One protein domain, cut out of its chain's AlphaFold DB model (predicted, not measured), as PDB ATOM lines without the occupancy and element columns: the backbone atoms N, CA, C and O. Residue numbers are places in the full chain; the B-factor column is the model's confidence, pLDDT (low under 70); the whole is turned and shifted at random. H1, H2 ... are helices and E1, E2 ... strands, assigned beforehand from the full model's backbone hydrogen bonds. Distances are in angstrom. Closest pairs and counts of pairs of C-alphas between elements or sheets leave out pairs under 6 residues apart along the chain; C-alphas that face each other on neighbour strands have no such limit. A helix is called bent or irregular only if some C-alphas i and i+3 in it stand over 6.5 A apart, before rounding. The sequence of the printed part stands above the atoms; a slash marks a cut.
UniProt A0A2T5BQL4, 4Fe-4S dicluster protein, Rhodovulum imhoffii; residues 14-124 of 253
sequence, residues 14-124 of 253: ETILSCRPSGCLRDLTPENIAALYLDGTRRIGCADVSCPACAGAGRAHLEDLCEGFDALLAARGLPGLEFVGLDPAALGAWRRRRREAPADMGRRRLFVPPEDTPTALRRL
ATOM      1  N   GLU A  14      13.155 -18.304  29.301       83.12
ATOM      2  CA  GLU A  14      12.230 -19.327  28.804       83.12
ATOM      3  C   GLU A  14      11.596 -20.097  29.971       83.12
ATOM      4  O   GLU A  14      12.292 -20.585  30.870       83.12
ATOM      5  N   THR A  15      10.271 -20.236  29.948       83.56
ATOM      6  CA  THR A  15       9.501 -21.017  30.920       83.56
ATOM      7  C   THR A  15       8.795 -22.163  30.213       83.56
ATOM      8  O   THR A  15       8.178 -21.959  29.182       83.56
ATOM      9  N   ILE A  16       8.862 -23.372  30.774       83.75
ATOM     10  CA  ILE A  16       8.140 -24.528  30.231       83.75
ATOM     11  C   ILE A  16       6.965 -24.857  31.137       83.75
ATOM     12  O   ILE A  16       7.158 -25.039  32.344       83.75
ATOM     13  N   LEU A  17       5.781 -24.943  30.538       82.56
ATOM     14  CA  LEU A  17       4.531 -25.310  31.187       82.56
ATOM     15  C   LEU A  17       4.069 -26.681  30.684       82.56
ATOM     16  O   LEU A  17       4.351 -27.097  29.562       82.56
ATOM     17  N   SER A  18       3.392 -27.417  31.556       78.06
ATOM     18  CA  SER A  18       2.858 -28.749  31.265       78.06
ATOM     19  C   SER A  18       1.789 -29.112  32.292       78.06
ATOM     20  O   SER A  18       1.942 -28.756  33.463       78.06
ATOM     21  N   CYS A  19       0.768 -29.887  31.894       72.06
ATOM     22  CA  CYS A  19      -0.357 -30.286  32.766       72.06
ATOM     23  C   CYS A  19       0.075 -30.945  34.094       72.06
ATOM     24  O   CYS A  19      -0.631 -30.895  35.096       72.06
ATOM     25  N   ARG A  20       1.249 -31.583  34.111       69.00
ATOM     26  CA  ARG A  20       1.966 -31.982  35.328       69.00
ATOM     27  C   ARG A  20       3.432 -31.583  35.179       69.00
ATOM     28  O   ARG A  20       4.001 -31.851  34.119       69.00
ATOM     29  N   PRO A  21       4.077 -30.978  36.191       63.84
ATOM     30  CA  PRO A  21       3.576 -30.648  37.531       63.84
ATOM     31  C   PRO A  21       2.957 -29.239  37.650       63.84
ATOM     32  O   PRO A  21       2.663 -28.813  38.759       63.84
ATOM     33  N   SER A  22       2.796 -28.495  36.552       65.00
ATOM     34  CA  SER A  22       2.502 -27.051  36.596       65.00
ATOM     35  C   SER A  22       1.031 -26.702  36.867       65.00
ATOM     36  O   SER A  22       0.681 -25.532  36.796       65.00
ATOM     37  N   GLY A  23       0.178 -27.688  37.163       74.19
ATOM     38  CA  GLY A  23      -1.280 -27.527  37.207       74.19
ATOM     39  C   GLY A  23      -1.936 -27.752  35.842       74.19
ATOM     40  O   GLY A  23      -1.248 -27.941  34.834       74.19
ATOM     41  N   CYS A  24      -3.272 -27.781  35.798       83.38
ATOM     42  CA  CYS A  24      -3.988 -27.945  34.535       83.38
ATOM     43  C   CYS A  24      -3.755 -26.718  33.649       83.38
ATOM     44  O   CYS A  24      -4.007 -25.594  34.069       83.38
ATOM     45  N   LEU A  25      -3.322 -26.926  32.402       86.94
ATOM     46  CA  LEU A  25      -3.101 -25.807  31.483       86.94
ATOM     47  C   LEU A  25      -4.392 -25.038  31.166       86.94
ATOM     48  O   LEU A  25      -4.316 -23.855  30.875       86.94
ATOM     49  N   ARG A  26      -5.565 -25.679  31.281       86.44
ATOM     50  CA  ARG A  26      -6.873 -25.029  31.087       86.44
ATOM     51  C   ARG A  26      -7.199 -23.986  32.156       86.44
ATOM     52  O   ARG A  26      -7.983 -23.085  31.891       86.44
ATOM     53  N   ASP A  27      -6.583 -24.100  33.328       85.50
ATOM     54  CA  ASP A  27      -6.808 -23.174  34.439       85.50
ATOM     55  C   ASP A  27      -5.878 -21.954  34.348       85.50
ATOM     56  O   ASP A  27      -5.962 -21.039  35.165       85.50
ATOM     57  N   LEU A  28      -4.973 -21.923  33.360       86.94
ATOM     58  CA  LEU A  28      -4.117 -20.769  33.130       86.94
ATOM     59  C   LEU A  28      -4.935 -19.607  32.576       86.94
ATOM     60  O   LEU A  28      -5.696 -19.736  31.618       86.94
ATOM     61  N   THR A  29      -4.711 -18.449  33.175       89.44
ATOM     62  CA  THR A  29      -5.374 -17.191  32.854       89.44
ATOM     63  C   THR A  29      -4.356 -16.169  32.338       89.44
ATOM     64  O   THR A  29      -3.144 -16.344  32.531       89.44
ATOM     65  N   PRO A  30      -4.810 -15.053  31.738       91.94
ATOM     66  CA  PRO A  30      -3.923 -13.950  31.380       91.94
ATOM     67  C   PRO A  30      -3.100 -13.415  32.565       91.94
ATOM     68  O   PRO A  30      -1.998 -12.919  32.355       91.94
ATOM     69  N   GLU A  31      -3.584 -13.555  33.805       90.19
ATOM     70  CA  GLU A  31      -2.832 -13.194  35.014       90.19
ATOM     71  C   GLU A  31      -1.564 -14.040  35.182       90.19
ATOM     72  O   GLU A  31      -0.492 -13.499  35.461       90.19
ATOM     73  N   ASN A  32      -1.639 -15.351  34.939       89.25
ATOM     74  CA  ASN A  32      -0.469 -16.225  35.046       89.25
ATOM     75  C   ASN A  32       0.586 -15.873  33.986       89.25
ATOM     76  O   ASN A  32       1.780 -15.814  34.289       89.25
ATOM     77  N   ILE A  33       0.149 -15.596  32.753       91.62
ATOM     78  CA  ILE A  33       1.038 -15.197  31.653       91.62
ATOM     79  C   ILE A  33       1.665 -13.828  31.928       91.62
ATOM     80  O   ILE A  33       2.877 -13.657  31.777       91.62
ATOM     81  N   ALA A  34       0.874 -12.877  32.427       91.75
ATOM     82  CA  ALA A  34       1.350 -11.569  32.853       91.75
ATOM     83  C   ALA A  34       2.433 -11.667  33.934       91.75
ATOM     84  O   ALA A  34       3.459 -10.987  33.843       91.75
ATOM     85  N   ALA A  35       2.239 -12.530  34.935       88.06
ATOM     86  CA  ALA A  35       3.215 -12.749  35.996       88.06
ATOM     87  C   ALA A  35       4.536 -13.305  35.441       88.06
ATOM     88  O   ALA A  35       5.601 -12.760  35.738       88.06
ATOM     89  N   LEU A  36       4.476 -14.323  34.572       87.38
ATOM     90  CA  LEU A  36       5.659 -14.874  33.898       87.38
ATOM     91  C   LEU A  36       6.396 -13.816  33.076       87.38
ATOM     92  O   LEU A  36       7.627 -13.737  33.119       87.38
ATOM     93  N   TYR A  37       5.647 -13.002  32.333       91.06
ATOM     94  CA  TYR A  37       6.196 -11.950  31.491       91.06
ATOM     95  C   TYR A  37       6.902 -10.861  32.309       91.06
ATOM     96  O   TYR A  37       8.009 -10.434  31.959       91.06
ATOM     97  N   LEU A  38       6.295 -10.417  33.414       87.19
ATOM     98  CA  LEU A  38       6.900  -9.436  34.321       87.19
ATOM     99  C   LEU A  38       8.140  -9.982  35.043       87.19
ATOM    100  O   LEU A  38       9.041  -9.207  35.341       87.19
ATOM    101  N   ASP A  39       8.228 -11.298  35.237       84.81
ATOM    102  CA  ASP A  39       9.423 -12.001  35.732       84.81
ATOM    103  C   ASP A  39      10.501 -12.201  34.632       84.81
ATOM    104  O   ASP A  39      11.502 -12.900  34.802       84.81
ATOM    105  N   GLY A  40      10.311 -11.588  33.460       86.06
ATOM    106  CA  GLY A  40      11.274 -11.574  32.356       86.06
ATOM    107  C   GLY A  40      11.114 -12.711  31.349       86.06
ATOM    108  O   GLY A  40      11.898 -12.781  30.403       86.06
ATOM    109  N   THR A  41      10.111 -13.584  31.506       88.88
ATOM    110  CA  THR A  41       9.821 -14.634  30.515       88.88
ATOM    111  C   THR A  41       9.440 -13.999  29.178       88.88
ATOM    112  O   THR A  41       8.577 -13.125  29.115       88.88
ATOM    113  N   ARG A  42      10.096 -14.432  28.102       92.25
ATOM    114  CA  ARG A  42       9.799 -14.033  26.712       92.25
ATOM    115  C   ARG A  42       9.472 -15.219  25.813       92.25
ATOM    116  O   ARG A  42       9.059 -15.021  24.682       92.25
ATOM    117  N   ARG A  43       9.635 -16.436  26.330       91.50
ATOM    118  CA  ARG A  43       9.313 -17.689  25.652       91.50
ATOM    119  C   ARG A  43       8.582 -18.626  26.600       91.50
ATOM    120  O   ARG A  43       9.090 -18.888  27.694       91.50
ATOM    121  N   ILE A  44       7.430 -19.139  26.187       90.75
ATOM    122  CA  ILE A  44       6.693 -20.183  26.900       90.75
ATOM    123  C   ILE A  44       6.671 -21.431  26.033       90.75
ATOM    124  O   ILE A  44       6.067 -21.441  24.969       90.75
ATOM    125  N   GLY A  45       7.324 -22.493  26.494       89.44
ATOM    126  CA  GLY A  45       7.277 -23.773  25.804       89.44
ATOM    127  C   GLY A  45       6.289 -24.745  26.440       89.44
ATOM    128  O   GLY A  45       6.147 -24.792  27.664       89.44
ATOM    129  N   CYS A  46       5.635 -25.560  25.621       87.44
ATOM    130  CA  CYS A  46       4.757 -26.630  26.078       87.44
ATOM    131  C   CYS A  46       5.034 -27.892  25.273       87.44
ATOM    132  O   CYS A  46       5.047 -27.862  24.047       87.44
ATOM    133  N   ALA A  47       5.244 -29.011  25.958       80.88
ATOM    134  CA  ALA A  47       5.307 -30.296  25.275       80.88
ATOM    135  C   ALA A  47       3.909 -30.827  24.969       80.88
ATOM    136  O   ALA A  47       2.958 -30.503  25.685       80.88
ATOM    137  N   ASP A  48       3.803 -31.694  23.966       69.56
ATOM    138  CA  ASP A  48       2.595 -32.484  23.766       69.56
ATOM    139  C   ASP A  48       2.351 -33.379  24.975       69.56
ATOM    140  O   ASP A  48       3.066 -34.346  25.240       69.56
ATOM    141  N   VAL A  49       1.331 -33.018  25.746       63.25
ATOM    142  CA  VAL A  49       0.822 -33.845  26.829       63.25
ATOM    143  C   VAL A  49      -0.543 -34.335  26.380       63.25
ATOM    144  O   VAL A  49      -1.524 -33.593  26.470       63.25
ATOM    145  N   SER A  50      -0.627 -35.586  25.919       66.88
ATOM    146  CA  SER A  50      -1.919 -36.261  25.776       66.88
ATOM    147  C   SER A  50      -2.476 -36.515  27.178       66.88
ATOM    148  O   SER A  50      -2.290 -37.549  27.811       66.88
ATOM    149  N   CYS A  51      -3.093 -35.487  27.752       71.50
ATOM    150  CA  CYS A  51      -3.819 -35.637  28.997       71.50
ATOM    151  C   CYS A  51      -5.122 -36.376  28.667       71.50
ATOM    152  O   CYS A  51      -5.949 -35.804  27.956       71.50
ATOM    153  N   PRO A  52      -5.347 -37.604  29.171       72.56
ATOM    154  CA  PRO A  52      -6.545 -38.371  28.831       72.56
ATOM    155  C   PRO A  52      -7.835 -37.670  29.281       72.56
ATOM    156  O   PRO A  52      -8.883 -37.879  28.687       72.56
ATOM    157  N   ALA A  53      -7.753 -36.781  30.277       78.56
ATOM    158  CA  ALA A  53      -8.889 -36.001  30.758       78.56
ATOM    159  C   ALA A  53      -9.301 -34.845  29.828       78.56
ATOM    160  O   ALA A  53     -10.409 -34.334  29.963       78.56
ATOM    161  N   CYS A  54      -8.424 -34.379  28.930       80.44
ATOM    162  CA  CYS A  54      -8.745 -33.259  28.037       80.44
ATOM    163  C   CYS A  54      -8.296 -33.446  26.583       80.44
ATOM    164  O   CYS A  54      -8.388 -32.497  25.813       80.44
ATOM    165  N   ALA A  55      -7.792 -34.626  26.210       80.00
ATOM    166  CA  ALA A  55      -7.346 -34.968  24.856       80.00
ATOM    167  C   ALA A  55      -6.429 -33.906  24.204       80.00
ATOM    168  O   ALA A  55      -6.481 -33.678  23.002       80.00
ATOM    169  N   GLY A  56      -5.592 -33.230  25.003       78.00
ATOM    170  CA  GLY A  56      -4.684 -32.180  24.521       78.00
ATOM    171  C   GLY A  56      -5.267 -30.760  24.490       78.00
ATOM    172  O   GLY A  56      -4.508 -29.817  24.284       78.00
ATOM    173  N   ALA A  57      -6.549 -30.558  24.818       85.81
ATOM    174  CA  ALA A  57      -7.186 -29.233  24.845       85.81
ATOM    175  C   ALA A  57      -6.480 -28.220  25.767       85.81
ATOM    176  O   ALA A  57      -6.574 -27.016  25.563       85.81
ATOM    177  N   GLY A  58      -5.738 -28.691  26.776       87.50
ATOM    178  CA  GLY A  58      -4.920 -27.817  27.619       87.50
ATOM    179  C   GLY A  58      -3.766 -27.140  26.872       87.50
ATOM    180  O   GLY A  58      -3.466 -25.988  27.163       87.50
ATOM    181  N   ARG A  59      -3.127 -27.828  25.912       87.50
ATOM    182  CA  ARG A  59      -2.076 -27.225  25.079       87.50
ATOM    183  C   ARG A  59      -2.683 -26.155  24.178       87.50
ATOM    184  O   ARG A  59      -2.174 -25.045  24.185       87.50
ATOM    185  N   ALA A  60      -3.764 -26.495  23.475       89.38
ATOM    186  CA  ALA A  60      -4.464 -25.561  22.595       89.38
ATOM    187  C   ALA A  60      -4.878 -24.291  23.354       89.38
ATOM    188  O   ALA A  60      -4.535 -23.193  22.946       89.38
ATOM    189  N   HIS A  61      -5.477 -24.441  24.543       91.19
ATOM    190  CA  HIS A  61      -5.814 -23.293  25.393       91.19
ATOM    191  C   HIS A  61      -4.599 -22.431  25.759       91.19
ATOM    192  O   HIS A  61      -4.696 -21.208  25.754       91.19
ATOM    193  N   LEU A  62      -3.457 -23.040  26.100       91.44
ATOM    194  CA  LEU A  62      -2.240 -22.285  26.408       91.44
ATOM    195  C   LEU A  62      -1.692 -21.554  25.174       91.44
ATOM    196  O   LEU A  62      -1.204 -20.434  25.309       91.44
ATOM    197  N   GLU A  63      -1.743 -22.191  24.009       93.12
ATOM    198  CA  GLU A  63      -1.313 -21.622  22.733       93.12
ATOM    199  C   GLU A  63      -2.167 -20.397  22.378       93.12
ATOM    200  O   GLU A  63      -1.616 -19.299  22.293       93.12
ATOM    201  N   ASP A  64      -3.498 -20.541  22.368       93.81
ATOM    202  CA  ASP A  64      -4.456 -19.445  22.152       93.81
ATOM    203  C   ASP A  64      -4.245 -18.295  23.153       93.81
ATOM    204  O   ASP A  64      -4.311 -17.108  22.820       93.81
ATOM    205  N   LEU A  65      -3.989 -18.642  24.420       93.94
ATOM    206  CA  LEU A  65      -3.746 -17.670  25.478       93.94
ATOM    207  C   LEU A  65      -2.442 -16.897  25.249       93.94
ATOM    208  O   LEU A  65      -2.413 -15.690  25.488       93.94
ATOM    209  N   CYS A  66      -1.372 -17.568  24.812       95.31
ATOM    210  CA  CYS A  66      -0.098 -16.922  24.504       95.31
ATOM    211  C   CYS A  66      -0.209 -16.037  23.262       95.31
ATOM    212  O   CYS A  66       0.295 -14.919  23.296       95.31
ATOM    213  N   GLU A  67      -0.898 -16.496  22.215       95.38
ATOM    214  CA  GLU A  67      -1.116 -15.732  20.982       95.38
ATOM    215  C   GLU A  67      -1.894 -14.439  21.257       95.38
ATOM    216  O   GLU A  67      -1.431 -13.341  20.937       95.38
ATOM    217  N   GLY A  68      -3.035 -14.537  21.947       94.38
ATOM    218  CA  GLY A  68      -3.817 -13.357  22.317       94.38
ATOM    219  C   GLY A  68      -3.042 -12.398  23.229       94.38
ATOM    220  O   GLY A  68      -3.161 -11.173  23.109       94.38
ATOM    221  N   PHE A  69      -2.203 -12.930  24.122       94.94
ATOM    222  CA  PHE A  69      -1.367 -12.113  24.995       94.94
ATOM    223  C   PHE A  69      -0.217 -11.430  24.243       94.94
ATOM    224  O   PHE A  69       0.097 -10.279  24.541       94.94
ATOM    225  N   ASP A  70       0.394 -12.088  23.260       95.06
ATOM    226  CA  ASP A  70       1.424 -11.481  22.415       95.06
ATOM    227  C   ASP A  70       0.853 -10.336  21.572       95.06
ATOM    228  O   ASP A  70       1.398  -9.231  21.577       95.06
ATOM    229  N   ALA A  71      -0.328 -10.528  20.975       92.75
ATOM    230  CA  ALA A  71      -1.048  -9.456  20.288       92.75
ATOM    231  C   ALA A  71      -1.335  -8.264  21.226       92.75
ATOM    232  O   ALA A  71      -1.161  -7.097  20.854       92.75
ATOM    233  N   LEU A  72      -1.713  -8.545  22.479       92.75
ATOM    234  CA  LEU A  72      -1.917  -7.537  23.523       92.75
ATOM    235  C   LEU A  72      -0.630  -6.749  23.829       92.75
ATOM    236  O   LEU A  72      -0.697  -5.525  24.020       92.75
ATOM    237  N   LEU A  73       0.522  -7.426  23.894       93.00
ATOM    238  CA  LEU A  73       1.841  -6.818  24.110       93.00
ATOM    239  C   LEU A  73       2.267  -5.963  22.911       93.00
ATOM    240  O   LEU A  73       2.688  -4.818  23.103       93.00
ATOM    241  N   ALA A  74       2.095  -6.479  21.694       91.81
ATOM    242  CA  ALA A  74       2.411  -5.786  20.450       91.81
ATOM    243  C   ALA A  74       1.621  -4.476  20.321       91.81
ATOM    244  O   ALA A  74       2.207  -3.416  20.088       91.81
ATOM    245  N   ALA A  75       0.311  -4.504  20.601       89.94
ATOM    246  CA  ALA A  75      -0.538  -3.308  20.603       89.94
ATOM    247  C   ALA A  75      -0.084  -2.237  21.617       89.94
ATOM    248  O   ALA A  75      -0.375  -1.048  21.463       89.94
ATOM    249  N   ARG A  76       0.664  -2.642  22.651       89.69
ATOM    250  CA  ARG A  76       1.246  -1.761  23.675       89.69
ATOM    251  C   ARG A  76       2.699  -1.371  23.399       89.69
ATOM    252  O   ARG A  76       3.281  -0.660  24.216       89.69
ATOM    253  N   GLY A  77       3.290  -1.810  22.285       90.12
ATOM    254  CA  GLY A  77       4.701  -1.570  21.967       90.12
ATOM    255  C   GLY A  77       5.667  -2.240  22.949       90.12
ATOM    256  O   GLY A  77       6.758  -1.728  23.194       90.12
ATOM    257  N   LEU A  78       5.248  -3.347  23.568       91.19
ATOM    258  CA  LEU A  78       6.067  -4.115  24.501       91.19
ATOM    259  C   LEU A  78       6.797  -5.253  23.767       91.19
ATOM    260  O   LEU A  78       6.307  -5.727  22.744       91.19
ATOM    261  N   PRO A  79       7.951  -5.728  24.281       93.31
ATOM    262  CA  PRO A  79       8.607  -6.920  23.746       93.31
ATOM    263  C   PRO A  79       7.653  -8.116  23.703       93.31
ATOM    264  O   PRO A  79       6.947  -8.344  24.687       93.31
ATOM    265  N   GLY A  80       7.681  -8.877  22.611       93.94
ATOM    266  CA  GLY A  80       6.787 -10.015  22.406       93.94
ATOM    267  C   GLY A  80       7.030 -11.203  23.342       93.94
ATOM    268  O   GLY A  80       8.038 -11.285  24.061       93.94
ATOM    269  N   LEU A  81       6.074 -12.122  23.313       94.38
ATOM    270  CA  LEU A  81       6.044 -13.397  24.008       94.38
ATOM    271  C   LEU A  81       5.836 -14.517  22.984       94.38
ATOM    272  O   LEU A  81       4.780 -14.638  22.380       94.38
ATOM    273  N   GLU A  82       6.834 -15.378  22.830       94.25
ATOM    274  CA  GLU A  82       6.787 -16.493  21.883       94.25
ATOM    275  C   GLU A  82       6.252 -17.764  22.568       94.25
ATOM    276  O   GLU A  82       6.756 -18.162  23.626       94.25
ATOM    277  N   PHE A  83       5.270 -18.433  21.957       93.12
ATOM    278  CA  PHE A  83       4.890 -19.802  22.314       93.12
ATOM    279  C   PHE A  83       5.692 -20.815  21.491       93.12
ATOM    280  O   PHE A  83       5.863 -20.648  20.286       93.12
ATOM    281  N   VAL A  84       6.179 -21.880  22.134       90.44
ATOM    282  CA  VAL A  84       7.007 -22.906  21.484       90.44
ATOM    283  C   VAL A  84       6.489 -24.308  21.804       90.44
ATOM    284  O   VAL A  84       6.584 -24.788  22.936       90.44
ATOM    285  N   GLY A  85       6.000 -25.019  20.790       87.06
ATOM    286  CA  GLY A  85       5.742 -26.454  20.900       87.06
ATOM    287  C   GLY A  85       7.049 -27.225  21.107       87.06
ATOM    288  O   GLY A  85       7.997 -27.066  20.339       87.06
ATOM    289  N   LEU A  86       7.123 -28.057  22.147       84.50
ATOM    290  CA  LEU A  86       8.286 -28.900  22.418       84.50
ATOM    291  C   LEU A  86       8.033 -30.340  21.979       84.50
ATOM    292  O   LEU A  86       7.166 -31.023  22.528       84.50
ATOM    293  N   ASP A  87       8.874 -30.830  21.073       83.00
ATOM    294  CA  ASP A  87       8.954 -32.256  20.776       83.00
ATOM    295  C   ASP A  87       9.553 -33.054  21.969       83.00
ATOM    296  O   ASP A  87      10.120 -32.474  22.912       83.00
ATOM    297  N   PRO A  88       9.455 -34.400  21.972       79.75
ATOM    298  CA  PRO A  88       9.993 -35.228  23.052       79.75
ATOM    299  C   PRO A  88      11.503 -35.070  23.295       79.75
ATOM    300  O   PRO A  88      11.952 -35.150  24.444       79.75
ATOM    301  N   ALA A  89      12.300 -34.827  22.251       81.44
ATOM    302  CA  ALA A  89      13.745 -34.646  22.365       81.44
ATOM    303  C   ALA A  89      14.084 -33.290  23.004       81.44
ATOM    304  O   ALA A  89      14.905 -33.228  23.928       81.44
ATOM    305  N   ALA A  90      13.402 -32.223  22.588       79.69
ATOM    306  CA  ALA A  90      13.493 -30.881  23.144       79.69
ATOM    307  C   ALA A  90      13.043 -30.854  24.611       79.69
ATOM    308  O   ALA A  90      13.745 -30.301  25.467       79.69
ATOM    309  N   LEU A  91      11.939 -31.538  24.939       78.06
ATOM    310  CA  LEU A  91      11.490 -31.723  26.318       78.06
ATOM    311  C   LEU A  91      12.522 -32.505  27.141       78.06
ATOM    312  O   LEU A  91      12.819 -32.128  28.276       78.06
ATOM    313  N   GLY A  92      13.089 -33.579  26.590       78.06
ATOM    314  CA  GLY A  92      14.132 -34.372  27.239       78.06
ATOM    315  C   GLY A  92      15.388 -33.550  27.538       78.06
ATOM    316  O   GLY A  92      15.897 -33.575  28.661       78.06
ATOM    317  N   ALA A  93      15.849 -32.762  26.565       79.69
ATOM    318  CA  ALA A  93      16.970 -31.845  26.728       79.69
ATOM    319  C   ALA A  93      16.680 -30.777  27.790       79.69
ATOM    320  O   ALA A  93      17.527 -30.509  28.644       79.69
ATOM    321  N   TRP A  94      15.468 -30.221  27.801       74.56
ATOM    322  CA  TRP A  94      15.051 -29.279  28.833       74.56
ATOM    323  C   TRP A  94      15.006 -29.917  30.228       74.56
ATOM    324  O   TRP A  94      15.509 -29.328  31.185       74.56
ATOM    325  N   ARG A  95      14.460 -31.133  30.363       75.19
ATOM    326  CA  ARG A  95      14.399 -31.851  31.648       75.19
ATOM    327  C   ARG A  95      15.794 -32.085  32.227       75.19
ATOM    328  O   ARG A  95      15.958 -31.940  33.434       75.19
ATOM    329  N   ARG A  96      16.782 -32.423  31.387       75.19
ATOM    330  CA  ARG A  96      18.192 -32.563  31.803       75.19
ATOM    331  C   ARG A  96      18.744 -31.240  32.327       75.19
ATOM    332  O   ARG A  96      19.089 -31.156  33.501       75.19
ATOM    333  N   ARG A  97      18.644 -30.176  31.522       71.25
ATOM    334  CA  ARG A  97      19.068 -28.821  31.919       71.25
ATOM    335  C   ARG A  97      18.402 -28.341  33.211       71.25
ATOM    336  O   ARG A  97      19.038 -27.673  34.016       71.25
ATOM    337  N   ARG A  98      17.122 -28.668  33.433       68.19
ATOM    338  CA  ARG A  98      16.397 -28.286  34.655       68.19
ATOM    339  C   ARG A  98      16.923 -28.996  35.902       68.19
ATOM    340  O   ARG A  98      16.927 -28.371  36.953       68.19
ATOM    341  N   ARG A  99      17.325 -30.270  35.817       68.44
ATOM    342  CA  ARG A  99      17.910 -30.983  36.970       68.44
ATOM    343  C   ARG A  99      19.246 -30.379  37.389       68.44
ATOM    344  O   ARG A  99      19.557 -30.361  38.568       68.44
ATOM    345  N   GLU A 100      19.997 -29.880  36.416       69.56
ATOM    346  CA  GLU A 100      21.302 -29.245  36.618       69.56
ATOM    347  C   GLU A 100      21.180 -27.778  37.067       69.56
ATOM    348  O   GLU A 100      22.150 -27.173  37.522       69.56
ATOM    349  N   ALA A 101      19.989 -27.184  36.946       61.53
ATOM    350  CA  ALA A 101      19.742 -25.802  37.317       61.53
ATOM    351  C   ALA A 101      19.415 -25.649  38.816       61.53
ATOM    352  O   ALA A 101      18.691 -26.472  39.379       61.53
ATOM    353  N   PRO A 102      19.860 -24.553  39.465       61.62
ATOM    354  CA  PRO A 102      19.454 -24.245  40.832       61.62
ATOM    355  C   PRO A 102      17.937 -24.037  40.922       61.62
ATOM    356  O   PRO A 102      17.301 -23.567  39.973       61.62
ATOM    357  N   ALA A 103      17.358 -24.380  42.075       60.91
ATOM    358  CA  ALA A 103      15.927 -24.243  42.319       60.91
ATOM    359  C   ALA A 103      15.465 -22.785  42.129       60.91
ATOM    360  O   ALA A 103      15.921 -21.877  42.822       60.91
ATOM    361  N   ASP A 104      14.535 -22.566  41.197       60.81
ATOM    362  CA  ASP A 104      13.891 -21.269  40.976       60.81
ATOM    363  C   ASP A 104      12.715 -21.112  41.950       60.81
ATOM    364  O   ASP A 104      11.604 -21.593  41.704       60.81
ATOM    365  N   MET A 105      12.975 -20.453  43.080       55.84
ATOM    366  CA  MET A 105      11.956 -20.169  44.093       55.84
ATOM    367  C   MET A 105      10.876 -19.193  43.587       55.84
ATOM    368  O   MET A 105       9.788 -19.161  44.160       55.84
ATOM    369  N   GLY A 106      11.114 -18.461  42.488       55.28
ATOM    370  CA  GLY A 106      10.124 -17.595  41.840       55.28
ATOM    371  C   GLY A 106       8.946 -18.378  41.258       55.28
ATOM    372  O   GLY A 106       7.802 -17.938  41.350       55.28
ATOM    373  N   ARG A 107       9.175 -19.618  40.798       59.22
ATOM    374  CA  ARG A 107       8.097 -20.513  40.335       59.22
ATOM    375  C   ARG A 107       7.124 -20.931  41.435       59.22
ATOM    376  O   ARG A 107       5.991 -21.273  41.120       59.22
ATOM    377  N   ARG A 108       7.524 -20.885  42.712       58.91
ATOM    378  CA  ARG A 108       6.601 -21.142  43.835       58.91
ATOM    379  C   ARG A 108       5.586 -20.009  44.023       58.91
ATOM    380  O   ARG A 108       4.566 -20.229  44.660       58.91
ATOM    381  N   ARG A 109       5.842 -18.823  43.453       55.78
ATOM    382  CA  ARG A 109       4.973 -17.638  43.554       55.78
ATOM    383  C   ARG A 109       3.928 -17.536  42.440       55.78
ATOM    384  O   ARG A 109       3.066 -16.676  42.522       55.78
ATOM    385  N   LEU A 110       3.952 -18.432  41.444       57.41
ATOM    386  CA  LEU A 110       2.949 -18.477  40.363       57.41
ATOM    387  C   LEU A 110       1.506 -18.644  40.867       57.41
ATOM    388  O   LEU A 110       0.575 -18.317  40.136       57.41
ATOM    389  N   PHE A 111       1.336 -19.126  42.102       58.12
ATOM    390  CA  PHE A 111       0.038 -19.381  42.727       58.12
ATOM    391  C   PHE A 111      -0.184 -18.608  44.037       58.12
ATOM    392  O   PHE A 111      -1.196 -18.827  44.692       58.12
ATOM    393  N   VAL A 112       0.740 -17.721  44.434       56.44
ATOM    394  CA  VAL A 112       0.605 -16.899  45.652       56.44
ATOM    395  C   VAL A 112       0.856 -15.434  45.282       56.44
ATOM    396  O   VAL A 112       2.007 -14.983  45.326       56.44
ATOM    397  N   PRO A 113      -0.176 -14.691  44.847       51.22
ATOM    398  CA  PRO A 113      -0.048 -13.253  44.668       51.22
ATOM    399  C   PRO A 113       0.149 -12.573  46.041       51.22
ATOM    400  O   PRO A 113      -0.457 -13.003  47.020       51.22
ATOM    401  N   PRO A 114       1.006 -11.542  46.151       51.19
ATOM    402  CA  PRO A 114       1.108 -10.732  47.366       51.19
ATOM    403  C   PRO A 114      -0.201  -9.964  47.614       51.19
ATOM    404  O   PRO A 114      -0.770  -9.417  46.670       51.19
ATOM    405  N   GLU A 115      -0.642  -9.899  48.872       54.91
ATOM    406  CA  GLU A 115      -1.995  -9.456  49.260       54.91
ATOM    407  C   GLU A 115      -2.302  -7.969  48.962       54.91
ATOM    408  O   GLU A 115      -3.469  -7.615  48.848       54.91
ATOM    409  N   ASP A 116      -1.292  -7.128  48.682       54.72
ATOM    410  CA  ASP A 116      -1.468  -5.666  48.533       54.72
ATOM    411  C   ASP A 116      -0.956  -5.058  47.212       54.72
ATOM    412  O   ASP A 116      -0.829  -3.840  47.070       54.72
ATOM    413  N   THR A 117      -0.619  -5.873  46.206       63.06
ATOM    414  CA  THR A 117      -0.080  -5.353  44.932       63.06
ATOM    415  C   THR A 117      -1.107  -5.493  43.808       63.06
ATOM    416  O   THR A 117      -1.680  -6.574  43.669       63.06
ATOM    417  N   PRO A 118      -1.314  -4.473  42.940       68.50
ATOM    418  CA  PRO A 118      -2.086  -4.663  41.718       68.50
ATOM    419  C   PRO A 118      -1.570  -5.890  40.970       68.50
ATOM    420  O   PRO A 118      -0.353  -6.039  40.800       68.50
ATOM    421  N   THR A 119      -2.492  -6.743  40.529       84.94
ATOM    422  CA  THR A 119      -2.143  -8.006  39.875       84.94
ATOM    423  C   THR A 119      -1.221  -7.767  38.672       84.94
ATOM    424  O   THR A 119      -1.175  -6.665  38.101       84.94
ATOM    425  N   ALA A 120      -0.450  -8.778  38.277       87.56
ATOM    426  CA  ALA A 120       0.483  -8.667  37.164       87.56
ATOM    427  C   ALA A 120      -0.230  -8.211  35.883       87.56
ATOM    428  O   ALA A 120       0.282  -7.341  35.168       87.56
ATOM    429  N   LEU A 121      -1.439  -8.724  35.636       89.69
ATOM    430  CA  LEU A 121      -2.256  -8.324  34.501       89.69
ATOM    431  C   LEU A 121      -2.646  -6.854  34.585       89.69
ATOM    432  O   LEU A 121      -2.436  -6.124  33.621       89.69
ATOM    433  N   ARG A 122      -3.151  -6.381  35.731       89.25
ATOM    434  CA  ARG A 122      -3.523  -4.967  35.902       89.25
ATOM    435  C   ARG A 122      -2.333  -4.038  35.656       89.25
ATOM    436  O   ARG A 122      -2.475  -3.024  34.970       89.25
ATOM    437  N   ARG A 123      -1.146  -4.399  36.158       88.50
ATOM    438  CA  ARG A 123       0.099  -3.640  35.941       88.50
ATOM    439  C   ARG A 123       0.484  -3.571  34.467       88.50
ATOM    440  O   ARG A 123       0.907  -2.514  34.006       88.50
ATOM    441  N   LEU A 124       0.351  -4.674  33.730       88.81
ATOM    442  CA  LEU A 124       0.636  -4.702  32.294       88.81
ATOM    443  C   LEU A 124      -0.422  -3.964  31.480       88.81
ATOM    444  O   LEU A 124      -0.067  -3.170  30.614       88.81
TER     445      LEU A 124
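AT A GLANCE: This is residues 14 to 124 of the 253 residues of the protein "4Fe-4S dicluster protein" of Rhodovulum imhoffii (UniProt A0A2T5BQL4). A small parallel sheet of three strands has the long helix H2 and the shorter H1 over one face, and H3 over the opposite face. H4 and H5 pack on H1, away from the sheet, while residues 96 to 105, of which 96 to 100 belong to H3, stick out. The printed part has 111 residues, with five named helices and three named strands in the order E1 H1 E2 H2 E3 H3 H4 H5. The sheet's order is E1 E2 E3, and the class is mixed, helices and strands. The whole is compact, with a radius of gyration of the C-alphas of 14.1 A and spans of 37 by 30 by 26 A.

IN THESE COORDINATES: E2, residues 41 to 47, is 17.1 A long. Its neighbours are E1, residues 14 to 17, starting at C-alpha 14 (12.230, -19.327, 28.804), and E3, residues 82 to 86. H2, residues 57 to 75, is 27.1 A long and starts at C-alpha 57 (-7.186, -29.233, 24.845). H1 holds residues 30 to 38, and H3, 18.6 A long, holds residues 88 to 100. H4 is residues 105 to 111; it is only just irregular, with C-alphas 108 and 111 6.9 A apart. H5, residues 120 to 124, ends at C-alpha 124 (0.636, -4.702, 32.294).

HOW THE PARTS SIT: E1 and E2 are parallel at 37 degrees, with N 15 and O 43 2.9 A apart, within hydrogen-bond range. E2 and E3 are parallel at 26 degrees, with N 44 and O 82 at 2.8 A. E1, H1, E2 and E2, H2, E3 are strand-helix-strand units, parallel neighbour strands with a helix between, each with a right-handed crossover. H2 is over E2 and E3 at a height over the sheet of 9.8 A; the C-alphas of Cys 66 and Phe 83, the closest of H2 and E3, are 6.2 A apart. H1 is on the same face and stands up from the sheet at 47 degrees. H3 is on the opposite face, over E2, with the closest C-alphas, Ala 47 and Leu 91, at 6.4 A. H1 is the hub. It touches H2 at Pro 30 and Leu 65, closest C-alphas 7.0 A apart, at a steep tilt of 59 degrees, the same way; H2 does so with residues 65 to 69 alone. H1 touches H5, closest C-alphas Glu 31 and Leu 121 at 4.9 A. H1 and H4 only just touch, with 3 pairs of C-alphas within 8 A, the closest Asn 32 and Leu 110 at 6.7 A. Every O i to N i+4 pair is within hydrogen-bond range in H1, H2, H3 and H5; in H4 0 of 3 are, and 2 of 4 O i to N i+3 pairs.

THE WHOLE: The two C-alphas farthest apart, Ala 89 and Asp 116, are 41.9 A apart. The printed part has no cut, and the link from E1 to H1 is long. Mean pLDDT of the printed part is 80.4; residues 20 to 22, 48 to 50 and 98 to 118 are under 70.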